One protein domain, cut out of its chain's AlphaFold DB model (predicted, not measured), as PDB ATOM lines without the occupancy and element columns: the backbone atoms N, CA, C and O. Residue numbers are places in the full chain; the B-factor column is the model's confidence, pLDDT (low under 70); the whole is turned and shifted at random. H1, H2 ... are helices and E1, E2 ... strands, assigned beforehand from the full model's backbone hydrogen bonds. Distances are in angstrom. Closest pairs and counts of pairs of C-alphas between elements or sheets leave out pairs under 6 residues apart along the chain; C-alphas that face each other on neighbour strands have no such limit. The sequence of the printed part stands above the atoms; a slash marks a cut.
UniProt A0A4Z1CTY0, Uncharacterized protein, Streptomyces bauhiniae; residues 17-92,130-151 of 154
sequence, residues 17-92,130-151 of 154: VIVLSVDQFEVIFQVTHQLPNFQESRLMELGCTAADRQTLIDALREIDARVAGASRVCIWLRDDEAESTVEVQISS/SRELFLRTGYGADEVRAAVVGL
ATOM      1  N   VAL A  17     164.550 187.185 156.292       91.81
ATOM      2  CA  VAL A  17     164.353 186.607 157.627       91.81
ATOM      3  C   VAL A  17     164.115 185.109 157.498       91.81
ATOM      4  O   VAL A  17     163.271 184.693 156.715       91.81
ATOM      5  N   ILE A  18     164.839 184.324 158.291       93.81
ATOM      6  CA  ILE A  18     164.589 182.894 158.492       93.81
ATOM      7  C   ILE A  18     163.835 182.750 159.815       93.81
ATOM      8  O   ILE A  18     164.276 183.286 160.834       93.81
ATOM      9  N   VAL A  19     162.708 182.039 159.813       94.00
ATOM     10  CA  VAL A  19     161.912 181.775 161.020       94.00
ATOM     11  C   VAL A  19     161.827 180.272 161.230       94.00
ATOM     12  O   VAL A  19     161.336 179.554 160.364       94.00
ATOM     13  N   LEU A  20     162.291 179.808 162.386       94.75
ATOM     14  CA  LEU A  20     162.311 178.397 162.764       94.75
ATOM     15  C   LEU A  20     161.562 178.204 164.083       94.75
ATOM     16  O   LEU A  20     161.653 179.040 164.989       94.75
ATOM     17  N   SER A  21     160.867 177.076 164.228       94.44
ATOM     18  CA  SER A  21     160.533 176.581 165.567       94.44
ATOM     19  C   SER A  21     161.814 176.214 166.327       94.44
ATOM     20  O   SER A  21     162.879 176.038 165.728       94.44
ATOM     21  N   VAL A  22     161.719 176.078 167.651       94.19
ATOM     22  CA  VAL A  22     162.856 175.617 168.466       94.19
ATOM     23  C   VAL A  22     163.322 174.230 168.013       94.19
ATOM     24  O   VAL A  22     164.507 174.052 167.752       94.19
ATOM     25  N   ASP A  23     162.395 173.299 167.777       94.94
ATOM     26  CA  ASP A  23     162.726 171.951 167.294       94.94
ATOM     27  C   ASP A  23     163.450 171.983 165.936       94.94
ATOM     28  O   ASP A  23     164.449 171.296 165.726       94.94
ATOM     29  N   GLN A  24     162.984 172.818 164.998       96.12
ATOM     30  CA  GLN A  24     163.656 172.989 163.707       96.12
ATOM     31  C   GLN A  24     165.061 173.564 163.889       96.12
ATOM     32  O   GLN A  24     166.001 173.104 163.238       96.12
ATOM     33  N   PHE A  25     165.219 174.548 164.779       96.62
ATOM     34  CA  PHE A  25     166.521 175.114 165.100       96.62
ATOM     35  C   PHE A  25     167.477 174.055 165.661       96.62
ATOM     36  O   PHE A  25     168.603 173.970 165.179       96.62
ATOM     37  N   GLU A  26     167.048 173.213 166.603       96.50
ATOM     38  CA  GLU A  26     167.895 172.162 167.184       96.50
ATOM     39  C   GLU A  26     168.386 171.165 166.122       96.50
ATOM     40  O   GLU A  26     169.563 170.787 166.096       96.50
ATOM     41  N   VAL A  27     167.512 170.780 165.188       97.50
ATOM     42  CA  VAL A  27     167.880 169.920 164.055       97.50
ATOM     43  C   VAL A  27     168.920 170.609 163.170       97.50
ATOM     44  O   VAL A  27     169.970 170.035 162.861       97.50
ATOM     45  N   ILE A  28     168.661 171.858 162.778       96.94
ATOM     46  CA  ILE A  28     169.567 172.650 161.939       96.94
ATOM     47  C   ILE A  28     170.912 172.896 162.625       96.94
ATOM     48  O   ILE A  28     171.955 172.846 161.963       96.94
ATOM     49  N   PHE A  29     170.910 173.132 163.933       97.00
ATOM     50  CA  PHE A  29     172.103 173.289 164.750       97.00
ATOM     51  C   PHE A  29     173.001 172.056 164.610       97.00
ATOM     52  O   PHE A  29     174.160 172.173 164.202       97.00
ATOM     53  N   GLN A  30     172.446 170.860 164.830       97.25
ATOM     54  CA  GLN A  30     173.196 169.605 164.723       97.25
ATOM     55  C   GLN A  30     173.697 169.326 163.301       97.25
ATOM     56  O   GLN A  30     174.826 168.858 163.123       97.25
ATOM     57  N   VAL A  31     172.895 169.641 162.279       96.56
ATOM     58  CA  VAL A  31     173.287 169.515 160.862       96.56
ATOM     59  C   VAL A  31     174.440 170.460 160.530       96.56
ATOM     60  O   VAL A  31     175.436 170.043 159.938       96.56
ATOM     61  N   THR A  32     174.348 171.722 160.945       96.19
ATOM     62  CA  THR A  32     175.374 172.742 160.677       96.19
ATOM     63  C   THR A  32     176.687 172.402 161.378       96.19
ATOM     64  O   THR A  32     177.770 172.583 160.813       96.19
ATOM     65  N   HIS A  33     176.609 171.789 162.559       96.06
ATOM     66  CA  HIS A  33     177.758 171.251 163.282       96.06
ATOM     67  C   HIS A  33     178.494 170.115 162.555       96.06
ATOM     68  O   HIS A  33     179.625 169.795 162.924       96.06
ATOM     69  N   GLN A  34     177.919 169.537 161.494       95.25
ATOM     70  CA  GLN A  34     178.613 168.558 160.658       95.25
ATOM     71  C   GLN A  34     179.524 169.191 159.607       95.25
ATOM     72  O   GLN A  34     180.430 168.506 159.139       95.25
ATOM     73  N   LEU A  35     179.339 170.469 159.250       94.12
ATOM     74  CA  LEU A  35     180.110 171.132 158.188       94.12
ATOM     75  C   LEU A  35     181.637 171.048 158.361       94.12
ATOM     76  O   LEU A  35     182.317 170.835 157.357       94.12
ATOM     77  N   PRO A  36     182.221 171.154 159.572       93.50
ATOM     78  CA  PRO A  36     183.664 170.985 159.755       93.50
ATOM     79  C   PRO A  36     184.200 169.603 159.350       93.50
ATOM     80  O   PRO A  36     185.396 169.469 159.113       93.50
ATOM     81  N   ASN A  37     183.340 168.583 159.245       93.19
ATOM     82  CA  ASN A  37     183.724 167.232 158.822       93.19
ATOM     83  C   ASN A  37     183.808 167.073 157.293       93.19
ATOM     84  O   ASN A  37     184.160 165.998 156.806       93.19
ATOM     85  N   PHE A  38     183.460 168.110 156.530       92.38
ATOM     86  CA  PHE A  38     183.482 168.100 155.071       92.38
ATOM     87  C   PHE A  38     184.779 168.698 154.526       92.38
ATOM     88  O   PHE A  38     185.413 169.547 155.150       92.38
ATOM     89  N   GLN A  39     185.163 168.259 153.325       91.38
ATOM     90  CA  GLN A  39     186.331 168.797 152.630       91.38
ATOM     91  C   GLN A  39     186.143 170.290 152.348       91.38
ATOM     92  O   GLN A  39     185.124 170.696 151.790       91.38
ATOM     93  N   GLU A  40     187.154 171.091 152.685       91.25
ATOM     94  CA  GLU A  40     187.118 172.547 152.523       91.25
ATOM     95  C   GLU A  40     186.856 172.972 151.074       91.25
ATOM     96  O   GLU A  40     186.063 173.879 150.846       91.25
ATOM     97  N   SER A  41     187.420 172.264 150.092       92.12
ATOM     98  CA  SER A  41     187.184 172.517 148.665       92.12
ATOM     99  C   SER A  41     185.698 172.518 148.295       92.12
ATOM    100  O   SER A  41     185.240 173.447 147.637       92.12
ATOM    101  N   ARG A  42     184.919 171.544 148.783       92.44
ATOM    102  CA  ARG A  42     183.469 171.461 148.527       92.44
ATOM    103  C   ARG A  42     182.688 172.594 149.185       92.44
ATOM    104  O   ARG A  42     181.692 173.058 148.644       92.44
ATOM    105  N   LEU A  43     183.124 173.039 150.362       92.81
ATOM    106  CA  LEU A  43     182.501 174.172 151.048       92.81
ATOM    107  C   LEU A  43     182.810 175.485 150.318       92.81
ATOM    108  O   LEU A  43     181.917 176.315 150.151       92.81
ATOM    109  N   MET A  44     184.037 175.641 149.812       92.31
ATOM    110  CA  MET A  44     184.430 176.795 149.002       92.31
ATOM    111  C   MET A  44     183.716 176.847 147.648       92.31
ATOM    112  O   MET A  44     183.403 177.941 147.189       92.31
ATOM    113  N   GLU A  45     183.416 175.706 147.021       93.62
ATOM    114  CA  GLU A  45     182.581 175.641 145.807       93.62
ATOM    115  C   GLU A  45     181.176 176.221 146.046       93.62
ATOM    116  O   GLU A  45     180.597 176.840 145.156       93.62
ATOM    117  N   LEU A  46     180.664 176.102 147.275       92.38
ATOM    118  CA  LEU A  46     179.422 176.733 147.733       92.38
ATOM    119  C   LEU A  46     179.634 178.163 148.266       92.38
ATOM    120  O   LEU A  46     178.727 178.774 148.833       92.38
ATOM    121  N   GLY A  47     180.840 178.710 148.105       90.81
ATOM    122  CA  GLY A  47     181.226 180.042 148.557       90.81
ATOM    123  C   GLY A  47     181.410 180.173 150.068       90.81
ATOM    124  O   GLY A  47     181.505 181.294 150.554       90.81
ATOM    125  N   CYS A  48     181.437 179.084 150.835       92.25
ATOM    126  CA  CYS A  48     181.620 179.131 152.284       92.25
ATOM    127  C   CYS A  48     183.105 179.042 152.647       92.25
ATOM    128  O   CYS A  48     183.753 178.020 152.417       92.25
ATOM    129  N   THR A  49     183.641 180.111 153.231       92.19
ATOM    130  CA  THR A  49     185.007 180.110 153.770       92.19
ATOM    131  C   THR A  49     185.052 179.495 155.170       92.19
ATOM    132  O   THR A  49     184.034 179.392 155.859       92.19
ATOM    133  N   ALA A  50     186.247 179.133 155.647       91.25
ATOM    134  CA  ALA A  50     186.428 178.696 157.032       91.25
ATOM    135  C   ALA A  50     185.959 179.755 158.051       91.25
ATOM    136  O   ALA A  50     185.390 179.389 159.078       91.25
ATOM    137  N   ALA A  51     186.149 181.045 157.743       90.50
ATOM    138  CA  ALA A  51     185.677 182.155 158.566       90.50
ATOM    139  C   ALA A  51     184.143 182.239 158.579       90.50
ATOM    140  O   ALA A  51     183.560 182.300 159.654       90.50
ATOM    141  N   ASP A  52     183.488 182.151 157.414       91.12
ATOM    142  CA  ASP A  52     182.018 182.147 157.336       91.12
ATOM    143  C   ASP A  52     181.418 180.969 158.118       91.12
ATOM    144  O   ASP A  52     180.445 181.136 158.853       91.12
ATOM    145  N   ARG A  53     182.021 179.777 157.999       92.69
ATOM    146  CA  ARG A  53     181.611 178.588 158.758       92.69
ATOM    147  C   ARG A  53     181.759 178.802 160.262       92.69
ATOM    148  O   ARG A  53     180.866 178.416 161.010       92.69
ATOM    149  N   GLN A  54     182.875 179.380 160.700       92.38
ATOM    150  CA  GLN A  54     183.115 179.653 162.115       92.38
ATOM    151  C   GLN A  54     182.098 180.664 162.652       92.38
ATOM    152  O   GLN A  54     181.437 180.374 163.642       92.38
ATOM    153  N   THR A  55     181.881 181.775 161.941       91.62
ATOM    154  CA  THR A  55     180.851 182.769 162.279       91.62
ATOM    155  C   THR A  55     179.466 182.134 162.383       91.62
ATOM    156  O   THR A  55     178.744 182.418 163.332       91.62
ATOM    157  N   LEU A  56     179.100 181.252 161.449       93.00
ATOM    158  CA  LEU A  56     177.823 180.545 161.498       93.00
ATOM    159  C   LEU A  56     177.716 179.645 162.737       93.00
ATOM    160  O   LEU A  56     176.730 179.725 163.457       93.00
ATOM    161  N   ILE A  57     178.722 178.810 163.014       94.25
ATOM    162  CA  ILE A  57     178.709 177.913 164.182       94.25
ATOM    163  C   ILE A  57     178.641 178.711 165.490       94.25
ATOM    164  O   ILE A  57     177.866 178.357 166.377       94.25
ATOM    165  N   ASP A  58     179.415 179.786 165.607       92.75
ATOM    166  CA  ASP A  58     179.412 180.633 166.800       92.75
ATOM    167  C   ASP A  58     178.058 181.324 166.984       92.75
ATOM    168  O   ASP A  58     177.525 181.335 168.092       92.75
ATOM    169  N   ALA A  59     177.440 181.797 165.895       92.00
ATOM    170  CA  ALA A  59     176.098 182.364 165.945       92.00
ATOM    171  C   ALA A  59     175.073 181.371 166.488       92.00
ATOM    172  O   ALA A  59     174.281 181.695 167.372       92.00
ATOM    173  N   LEU A  60     175.103 180.143 165.971       94.50
ATOM    174  CA  LEU A  60     174.175 179.102 166.383       94.50
ATOM    175  C   LEU A  60     174.380 178.707 167.846       94.50
ATOM    176  O   LEU A  60     173.400 178.482 168.544       94.50
ATOM    177  N   ARG A  61     175.619 178.692 168.345       94.75
ATOM    178  CA  ARG A  61     175.897 178.457 169.772       94.75
ATOM    179  C   ARG A  61     175.341 179.560 170.666       94.75
ATOM    180  O   ARG A  61     174.790 179.268 171.722       94.75
ATOM    181  N   GLU A  62     175.461 180.819 170.251       93.00
ATOM    182  CA  GLU A  62     174.892 181.942 171.002       93.00
ATOM    183  C   GLU A  62     173.355 181.901 171.026       93.00
ATOM    184  O   GLU A  62     172.746 182.245 172.045       93.00
ATOM    185  N   ILE A  63     172.723 181.459 169.935       93.31
ATOM    186  CA  ILE A  63     171.271 181.230 169.880       93.31
ATOM    187  C   ILE A  63     170.877 180.076 170.803       93.31
ATOM    188  O   ILE A  63     169.979 180.245 171.623       93.31
ATOM    189  N   ASP A  64     171.567 178.938 170.712       94.31
ATOM    190  CA  ASP A  64     171.306 177.734 171.511       94.31
ATOM    191  C   ASP A  64     171.364 178.027 173.018       94.31
ATOM    192  O   ASP A  64     170.464 177.666 173.775       94.31
ATOM    193  N   ALA A  65     172.336 178.834 173.452       92.19
ATOM    194  CA  ALA A  65     172.447 179.276 174.842       92.19
ATOM    195  C   ALA A  65     171.241 180.098 175.351       92.19
ATOM    196  O   ALA A  65     171.096 180.292 176.560       92.19
ATOM    197  N   ARG A  66     170.394 180.618 174.452       89.88
ATOM    198  CA  ARG A  66     169.265 181.519 174.752       89.88
ATOM    199  C   ARG A  66     167.908 180.976 174.301       89.88
ATOM    200  O   ARG A  66     166.895 181.600 174.605       89.88
ATOM    201  N   VAL A  67     167.868 179.841 173.601       91.06
ATOM    202  CA  VAL A  67     166.629 179.280 173.033       91.06
ATOM    203  C   VAL A  67     165.736 178.615 174.083       91.06
ATOM    204  O   VAL A  67     164.542 178.429 173.860       91.06
ATOM    205  N   ALA A  68     166.281 178.307 175.264       88.25
ATOM    206  CA  ALA A  68     165.521 177.726 176.363       88.25
ATOM    207  C   ALA A  68     164.340 178.631 176.771       88.25
ATOM    208  O   ALA A  68     164.524 179.746 177.257       88.25
ATOM    209  N   GLY A  69     163.113 178.133 176.590       83.50
ATOM    210  CA  GLY A  69     161.884 178.879 176.884       83.50
ATOM    211  C   GLY A  69     161.448 179.854 175.785       83.50
ATOM    212  O   GLY A  69     160.474 180.584 175.978       83.50
ATOM    213  N   ALA A  70     162.133 179.867 174.639       88.94
ATOM    214  CA  ALA A  70     161.666 180.548 173.444       88.94
ATOM    215  C   ALA A  70     160.576 179.732 172.737       88.94
ATOM    216  O   ALA A  70     160.504 178.511 172.832       88.94
ATOM    217  N   SER A  71     159.719 180.433 172.008       89.62
ATOM    218  CA  SER A  71     158.693 179.859 171.138       89.62
ATOM    219  C   SER A  71     159.188 179.682 169.701       89.62
ATOM    220  O   SER A  71     158.758 178.765 169.005       89.62
ATOM    221  N   ARG A  72     160.109 180.548 169.262       92.25
ATOM    222  CA  ARG A  72     160.713 180.524 167.928       92.25
ATOM    223  C   ARG A  72     162.078 181.199 167.902       92.25
ATOM    224  O   ARG A  72     162.412 182.003 168.779       92.25
ATOM    225  N   VAL A  73     162.824 180.887 166.850       93.75
ATOM    226  CA  VAL A  73     164.100 181.504 166.499       93.75
ATOM    227  C   VAL A  73     163.921 182.284 165.201       93.75
ATOM    228  O   VAL A  73     163.511 181.735 164.179       93.75
ATOM    229  N   CYS A  74     164.244 183.571 165.242       92.94
ATOM    230  CA  CYS A  74     164.160 184.501 164.125       92.94
ATOM    231  C   CYS A  74     165.575 184.949 163.753       92.94
ATOM    232  O   CYS A  74     166.258 185.598 164.540       92.94
ATOM    233  N   ILE A  75     166.030 184.627 162.549       93.19
ATOM    234  CA  ILE A  75     167.372 184.973 162.079       93.19
ATOM    235  C   ILE A  75     167.246 186.039 160.998       93.19
ATOM    236  O   ILE A  75     166.751 185.795 159.898       93.19
ATOM    237  N   TRP A  76     167.684 187.245 161.327       92.69
ATOM    238  CA  TRP A  76     167.679 188.414 160.465       92.69
ATOM    239  C   TRP A  76     168.945 188.464 159.627       92.69
ATOM    240  O   TRP A  76     170.051 188.590 160.149       92.69
ATOM    241  N   LEU A  77     168.775 188.416 158.312       91.19
ATOM    242  CA  LEU A  77     169.873 188.490 157.365       91.19
ATOM    243  C   LEU A  77     170.069 189.933 156.907       91.19
ATOM    244  O   LEU A  77     169.145 190.556 156.375       91.19
ATOM    245  N   ARG A  78     171.271 190.475 157.122       88.75
ATOM    246  CA  ARG A  78     171.602 191.875 156.811       88.75
ATOM    247  C   ARG A  78     172.808 191.983 155.884       88.75
ATOM    248  O   ARG A  78     173.784 191.247 156.023       88.75
ATOM    249  N   ASP A  79     172.723 192.916 154.942       80.38
ATOM    250  CA  ASP A  79     173.864 193.384 154.158       80.38
ATOM    251  C   ASP A  79     174.656 194.372 155.012       80.38
ATOM    252  O   ASP A  79     174.426 195.579 154.945       80.38
ATOM    253  N   ASP A  80     175.545 193.857 155.854       66.44
ATOM    254  CA  ASP A  80     176.533 194.685 156.533       66.44
ATOM    255  C   ASP A  80     177.924 194.318 156.012       66.44
ATOM    256  O   ASP A  80     178.408 193.196 156.187       66.44
ATOM    257  N   GLU A  81     178.544 195.254 155.290       53.47
ATOM    258  CA  GLU A  81     179.944 195.145 154.863       53.47
ATOM    259  C   GLU A  81     180.910 195.357 156.038       53.47
ATOM    260  O   GLU A  81     182.081 194.995 155.924       53.47
ATOM    261  N   ALA A  82     180.442 195.935 157.152       49.41
ATOM    262  CA  ALA A  82     181.319 196.468 158.183       49.41
ATOM    263  C   ALA A  82     181.693 195.457 159.274       49.41
ATOM    264  O   ALA A  82     182.872 195.372 159.605       49.41
ATOM    265  N   GLU A  83     180.775 194.649 159.809       51.28
ATOM    266  CA  GLU A  83     181.112 193.761 160.930       51.28
ATOM    267  C   GLU A  83     180.370 192.418 160.851       51.28
ATOM    268  O   GLU A  83     179.147 192.347 160.787       51.28
ATOM    269  N   SER A  84     181.130 191.314 160.883       55.91
ATOM    270  CA  SER A  84     180.620 189.938 161.043       55.91
ATOM    271  C   SER A  84     180.133 189.674 162.480       55.91
ATOM    272  O   SER A  84     180.323 188.575 163.007       55.91
ATOM    273  N   THR A  85     179.597 190.683 163.162       61.69
ATOM    274  CA  THR A  85     179.139 190.568 164.542       61.69
ATOM    275  C   THR A  85     177.756 189.938 164.557       61.69
ATOM    276  O   THR A  85     176.803 190.419 163.948       61.69
ATOM    277  N   VAL A  86     177.664 188.801 165.240       71.19
ATOM    278  CA  VAL A  86     176.389 188.157 165.520       71.19
ATOM    279  C   VAL A  86     175.810 188.842 166.744       71.19
ATOM    280  O   VAL A  86     176.399 188.803 167.822       71.19
ATOM    281  N   GLU A  87     174.644 189.446 166.584       79.94
ATOM    282  CA  GLU A  87     173.884 189.988 167.703       79.94
ATOM    283  C   GLU A  87     172.734 189.041 168.007       79.94
ATOM    284  O   GLU A  87     171.944 188.742 167.115       79.94
ATOM    285  N   VAL A  88     172.640 188.569 169.251       81.56
ATOM    286  CA  VAL A  88     171.526 187.737 169.713       81.56
ATOM    287  C   VAL A  88     170.801 188.463 170.834       81.56
ATOM    288  O   VAL A  88     171.393 188.804 171.859       81.56
ATOM    289  N   GLN A  89     169.507 188.678 170.645       86.12
ATOM    290  CA  GLN A  89     168.626 189.341 171.596       86.12
ATOM    291  C   GLN A  89     167.370 188.506 171.829       86.12
ATOM    292  O   GLN A  89     166.933 187.747 170.965       86.12
ATOM    293  N   ILE A  90     166.786 188.654 173.013       81.56
ATOM    294  CA  ILE A  90     165.513 188.030 173.360       81.56
ATOM    295  C   ILE A  90     164.446 189.112 173.257       81.56
ATOM    296  O   ILE A  90     164.556 190.153 173.904       81.56
ATOM    297  N   SER A  91     163.432 188.864 172.437       79.88
ATOM    298  CA  SER A  91     162.263 189.725 172.313       79.88
ATOM    299  C   SER A  91     161.059 189.041 172.947       79.88
ATOM    300  O   SER A  91     160.805 187.864 172.699       79.88
ATOM    301  N   SER A  92     160.312 189.779 173.760       71.31
ATOM    302  CA  SER A  92     159.021 189.326 174.277       71.31
ATOM    303  C   SER A  92     157.932 189.866 173.353       71.31
ATOM    304  O   SER A  92     157.646 191.063 173.375       71.31
ATOM    305  N   SER A 130     170.766 157.986 155.461       93.50
ATOM    306  CA  SER A 130     169.780 158.168 156.546       93.50
ATOM    307  C   SER A 130     170.248 157.663 157.914       93.50
ATOM    308  O   SER A 130     170.003 158.309 158.927       93.50
ATOM    309  N   ARG A 131     170.957 156.528 157.944       95.25
ATOM    310  CA  ARG A 131     171.528 155.985 159.182       95.25
ATOM    311  C   ARG A 131     172.638 156.872 159.746       95.25
ATOM    312  O   ARG A 131     172.702 157.058 160.952       95.25
ATOM    313  N   GLU A 132     173.508 157.388 158.886       94.56
ATOM    314  CA  GLU A 132     174.628 158.231 159.306       94.56
ATOM    315  C   GLU A 132     174.141 159.601 159.790       94.56
ATOM    316  O   GLU A 132     174.665 160.111 160.776       94.56
ATOM    317  N   LEU A 133     173.099 160.159 159.157       93.75
ATOM    318  CA  LEU A 133     172.415 161.357 159.653       93.75
ATOM    319  C   LEU A 133     171.932 161.146 161.086       93.75
ATOM    320  O   LEU A 133     172.351 161.883 161.971       93.75
ATOM    321  N   PHE A 134     171.162 160.083 161.331       96.12
ATOM    322  CA  PHE A 134     170.659 159.775 162.668       96.12
ATOM    323  C   PHE A 134     171.779 159.605 163.701       96.12
ATOM    324  O   PHE A 134     171.699 160.157 164.793       96.12
ATOM    325  N   LEU A 135     172.854 158.888 163.359       96.00
ATOM    326  CA  LEU A 135     173.977 158.680 164.280       96.00
ATOM    327  C   LEU A 135     174.718 159.976 164.635       96.00
ATOM    328  O   LEU A 135     175.282 160.066 165.723       96.00
ATOM    329  N   ARG A 136     174.747 160.956 163.727       93.75
ATOM    330  CA  ARG A 136     175.496 162.207 163.906       93.75
ATOM    331  C   ARG A 136     174.677 163.343 164.489       93.75
ATOM    332  O   ARG A 136     175.246 164.177 165.183       93.75
ATOM    333  N   THR A 137     173.391 163.410 164.162       94.25
ATOM    334  CA  THR A 137     172.516 164.515 164.569       94.25
ATOM    335  C   THR A 137     171.515 164.110 165.642       94.25
ATOM    336  O   THR A 137     170.985 164.985 166.312       94.25
ATOM    337  N   GLY A 138     171.251 162.811 165.812       96.12
ATOM    338  CA  GLY A 138     170.179 162.294 166.667       96.12
ATOM    339  C   GLY A 138     168.792 162.312 166.016       96.12
ATOM    340  O   GLY A 138     167.855 161.778 166.602       96.12
ATOM    341  N   TYR A 139     168.664 162.863 164.804       96.12
ATOM    342  CA  TYR A 139     167.382 163.097 164.134       96.12
ATOM    343  C   TYR A 139     167.183 162.210 162.906       96.12
ATOM    344  O   TYR A 139     168.129 161.854 162.191       96.12
ATOM    345  N   GLY A 140     165.930 161.856 162.638       95.25
ATOM    346  CA  GLY A 140     165.534 161.104 161.456       95.25
ATOM    347  C   GLY A 140     165.776 161.887 160.164       95.25
ATOM    348  O   GLY A 140     165.737 163.114 160.126       95.25
ATOM    349  N   ALA A 141     165.995 161.174 159.056       94.31
ATOM    350  CA  ALA A 141     166.270 161.814 157.768       94.31
ATOM    351  C   ALA A 141     165.110 162.699 157.271       94.31
ATOM    352  O   ALA A 141     165.354 163.700 156.605       94.31
ATOM    353  N   ASP A 142     163.862 162.344 157.587       95.12
ATOM    354  CA  ASP A 142     162.690 163.146 157.218       95.12
ATOM    355  C   ASP A 142     162.581 164.417 158.068       95.12
ATOM    356  O   ASP A 142     162.337 165.487 157.517       95.12
ATOM    357  N   GLU A 143     162.868 164.326 159.372       95.25
ATOM    358  CA  GLU A 143     162.935 165.478 160.287       95.25
ATOM    359  C   GLU A 143     164.020 166.460 159.843       95.25
ATOM    360  O   GLU A 143     163.775 167.658 159.713       95.25
ATOM    361  N   VAL A 144     165.205 165.936 159.510       96.19
ATOM    362  CA  VAL A 144     166.319 166.725 158.980       96.19
ATOM    363  C   VAL A 144     165.930 167.435 157.685       96.19
ATOM    364  O   VAL A 144     166.154 168.636 157.559       96.19
ATOM    365  N   ARG A 145     165.334 166.729 156.718       94.81
ATOM    366  CA  ARG A 145     164.919 167.352 155.450       94.81
ATOM    367  C   ARG A 145     163.859 168.426 155.666       94.81
ATOM    368  O   ARG A 145     163.977 169.495 155.078       94.81
ATOM    369  N   ALA A 146     162.869 168.162 156.515       94.88
ATOM    370  CA  ALA A 146     161.822 169.126 156.834       94.88
ATOM    371  C   ALA A 146     162.392 170.391 157.496       94.88
ATOM    372  O   ALA A 146     161.999 171.495 157.132       94.88
ATOM    373  N   ALA A 147     163.353 170.247 158.414       95.38
ATOM    374  CA  ALA A 147     164.018 171.385 159.041       95.38
ATOM    375  C   ALA A 147     164.862 172.188 158.036       95.38
ATOM    376  O   ALA A 147     164.813 173.415 158.042       95.38
ATOM    377  N   VAL A 148     165.592 171.516 157.134       94.44
ATOM    378  CA  VAL A 148     166.428 172.168 156.104       94.44
ATOM    379  C   VAL A 148     165.608 173.006 155.128       94.44
ATOM    380  O   VAL A 148     166.079 174.069 154.736       94.44
ATOM    381  N   VAL A 149     164.378 172.607 154.796       93.62
ATOM    382  CA  VAL A 149     163.461 173.440 153.991       93.62
ATOM    383  C   VAL A 149     163.170 174.785 154.668       93.62
ATOM    384  O   VAL A 149     163.021 175.786 153.980       93.62
ATOM    385  N   GLY A 150     163.170 174.851 156.003       88.75
ATOM    386  CA  GLY A 150     162.986 176.105 156.740       88.75
ATOM    387  C   GLY A 150     164.117 177.127 156.560       88.75
ATOM    388  O   GLY A 150     163.955 178.272 156.969       88.75
ATOM    389  N   LEU A 151     165.252 176.736 155.966       91.94
ATOM    390  CA  LEU A 151     166.357 177.641 155.624       91.94
ATOM    391  C   LEU A 151     166.250 178.231 154.214       91.94
ATOM    392  O   LEU A 151     167.074 179.079 153.869       91.94
TER     393      LEU A 151
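This is residues 17 to 92 and 130 to 151 of the 154 residues of an uncharacterized protein of Streptomyces bauhiniae (UniProt A0A4Z1CTY0). A helix in the middle, H1, has the longest helix, H3, running back beside it on one side and two shorter helices, H4 and H5, set steeply across it on the other. Beyond H1, on the side of H3, E1 and E2 pair as a small ribbon and E3 runs over H3, while short H2 lies off at one end. The printed part has 98 residues with five named helices and three named strands, in the order E1, H1, H2, H3, E2, E3, H4, H5; the sheet, E1 - E2, is antiparallel and the class is mixed, helices and strands. The whole is compact, with a radius of gyration of the C-alphas of 14.1 A and spans of 38 by 33 by 21 A.

E1, residues 17 to 21, begins at C-alpha 17 (164.353, 186.607, 157.627) and is 13.3 A long. H1, residues 22 to 32, is 15.0 A long. H2, residues 40 to 45, is followed by H3, residues 50 to 67, which runs 25.5 A from C-alpha 50 (186.428, 178.696, 157.032). E2, residues 72 to 78, is 19.3 A long and E3, residues 87 to 92, is 16.3 A. After the cut come H4, residues 130 to 137, and H5, residues 141 to 149, which ends at C-alpha 149 (163.461, 173.440, 153.991).

H1 is the hub and touches three helices. It touches H3 at a shallow tilt of 26 degrees, opposite ways, closest at the C-alphas of Phe 29 and Leu 60, 6.4 A apart. H1 touches H5 about perpendicular, at 82 degrees, closest at the C-alphas of Gln 24 and Ala 147, 4.9 A. H1 touches H4 at 80 degrees, also about perpendicular, closest at the C-alphas of Gln 30 and Thr 137, 5.1 A. H4 and H5 touch at a steep tilt of 67 degrees, only just short of perpendicular, closest at the C-alphas of Ser 130 and Ala 141, 5.2 A. E1 and E2 are antiparallel at 164 degrees, with N 18 and O 75 at 2.9 A and N 75 and O 18 at 2.8 A, within hydrogen-bond range. E3 pairs with no named strand, but is near E2; its closest C-alphas to H3 are those of Val 88 and Ile 63, 6.5 A. H2 is close to but not clearly touching H3, with the C-alphas of Glu 40 and Ala 50 at 7.7 A. In H1, H2, H4 and H5 every O i to N i+4 pair is within hydrogen-bond range; in H3 13 of 14 are.

The two C-alphas farthest apart, those of Ala 82 and Arg 131, are 41.7 A apart. Residues 93 to 129 are not printed, and C-alphas 92 and 130 are 37.4 A apart across this cut. Of the links that are printed whole, none is long. The mean pLDDT of the printed part is 90.0, and residues 80 to 85 are under 70.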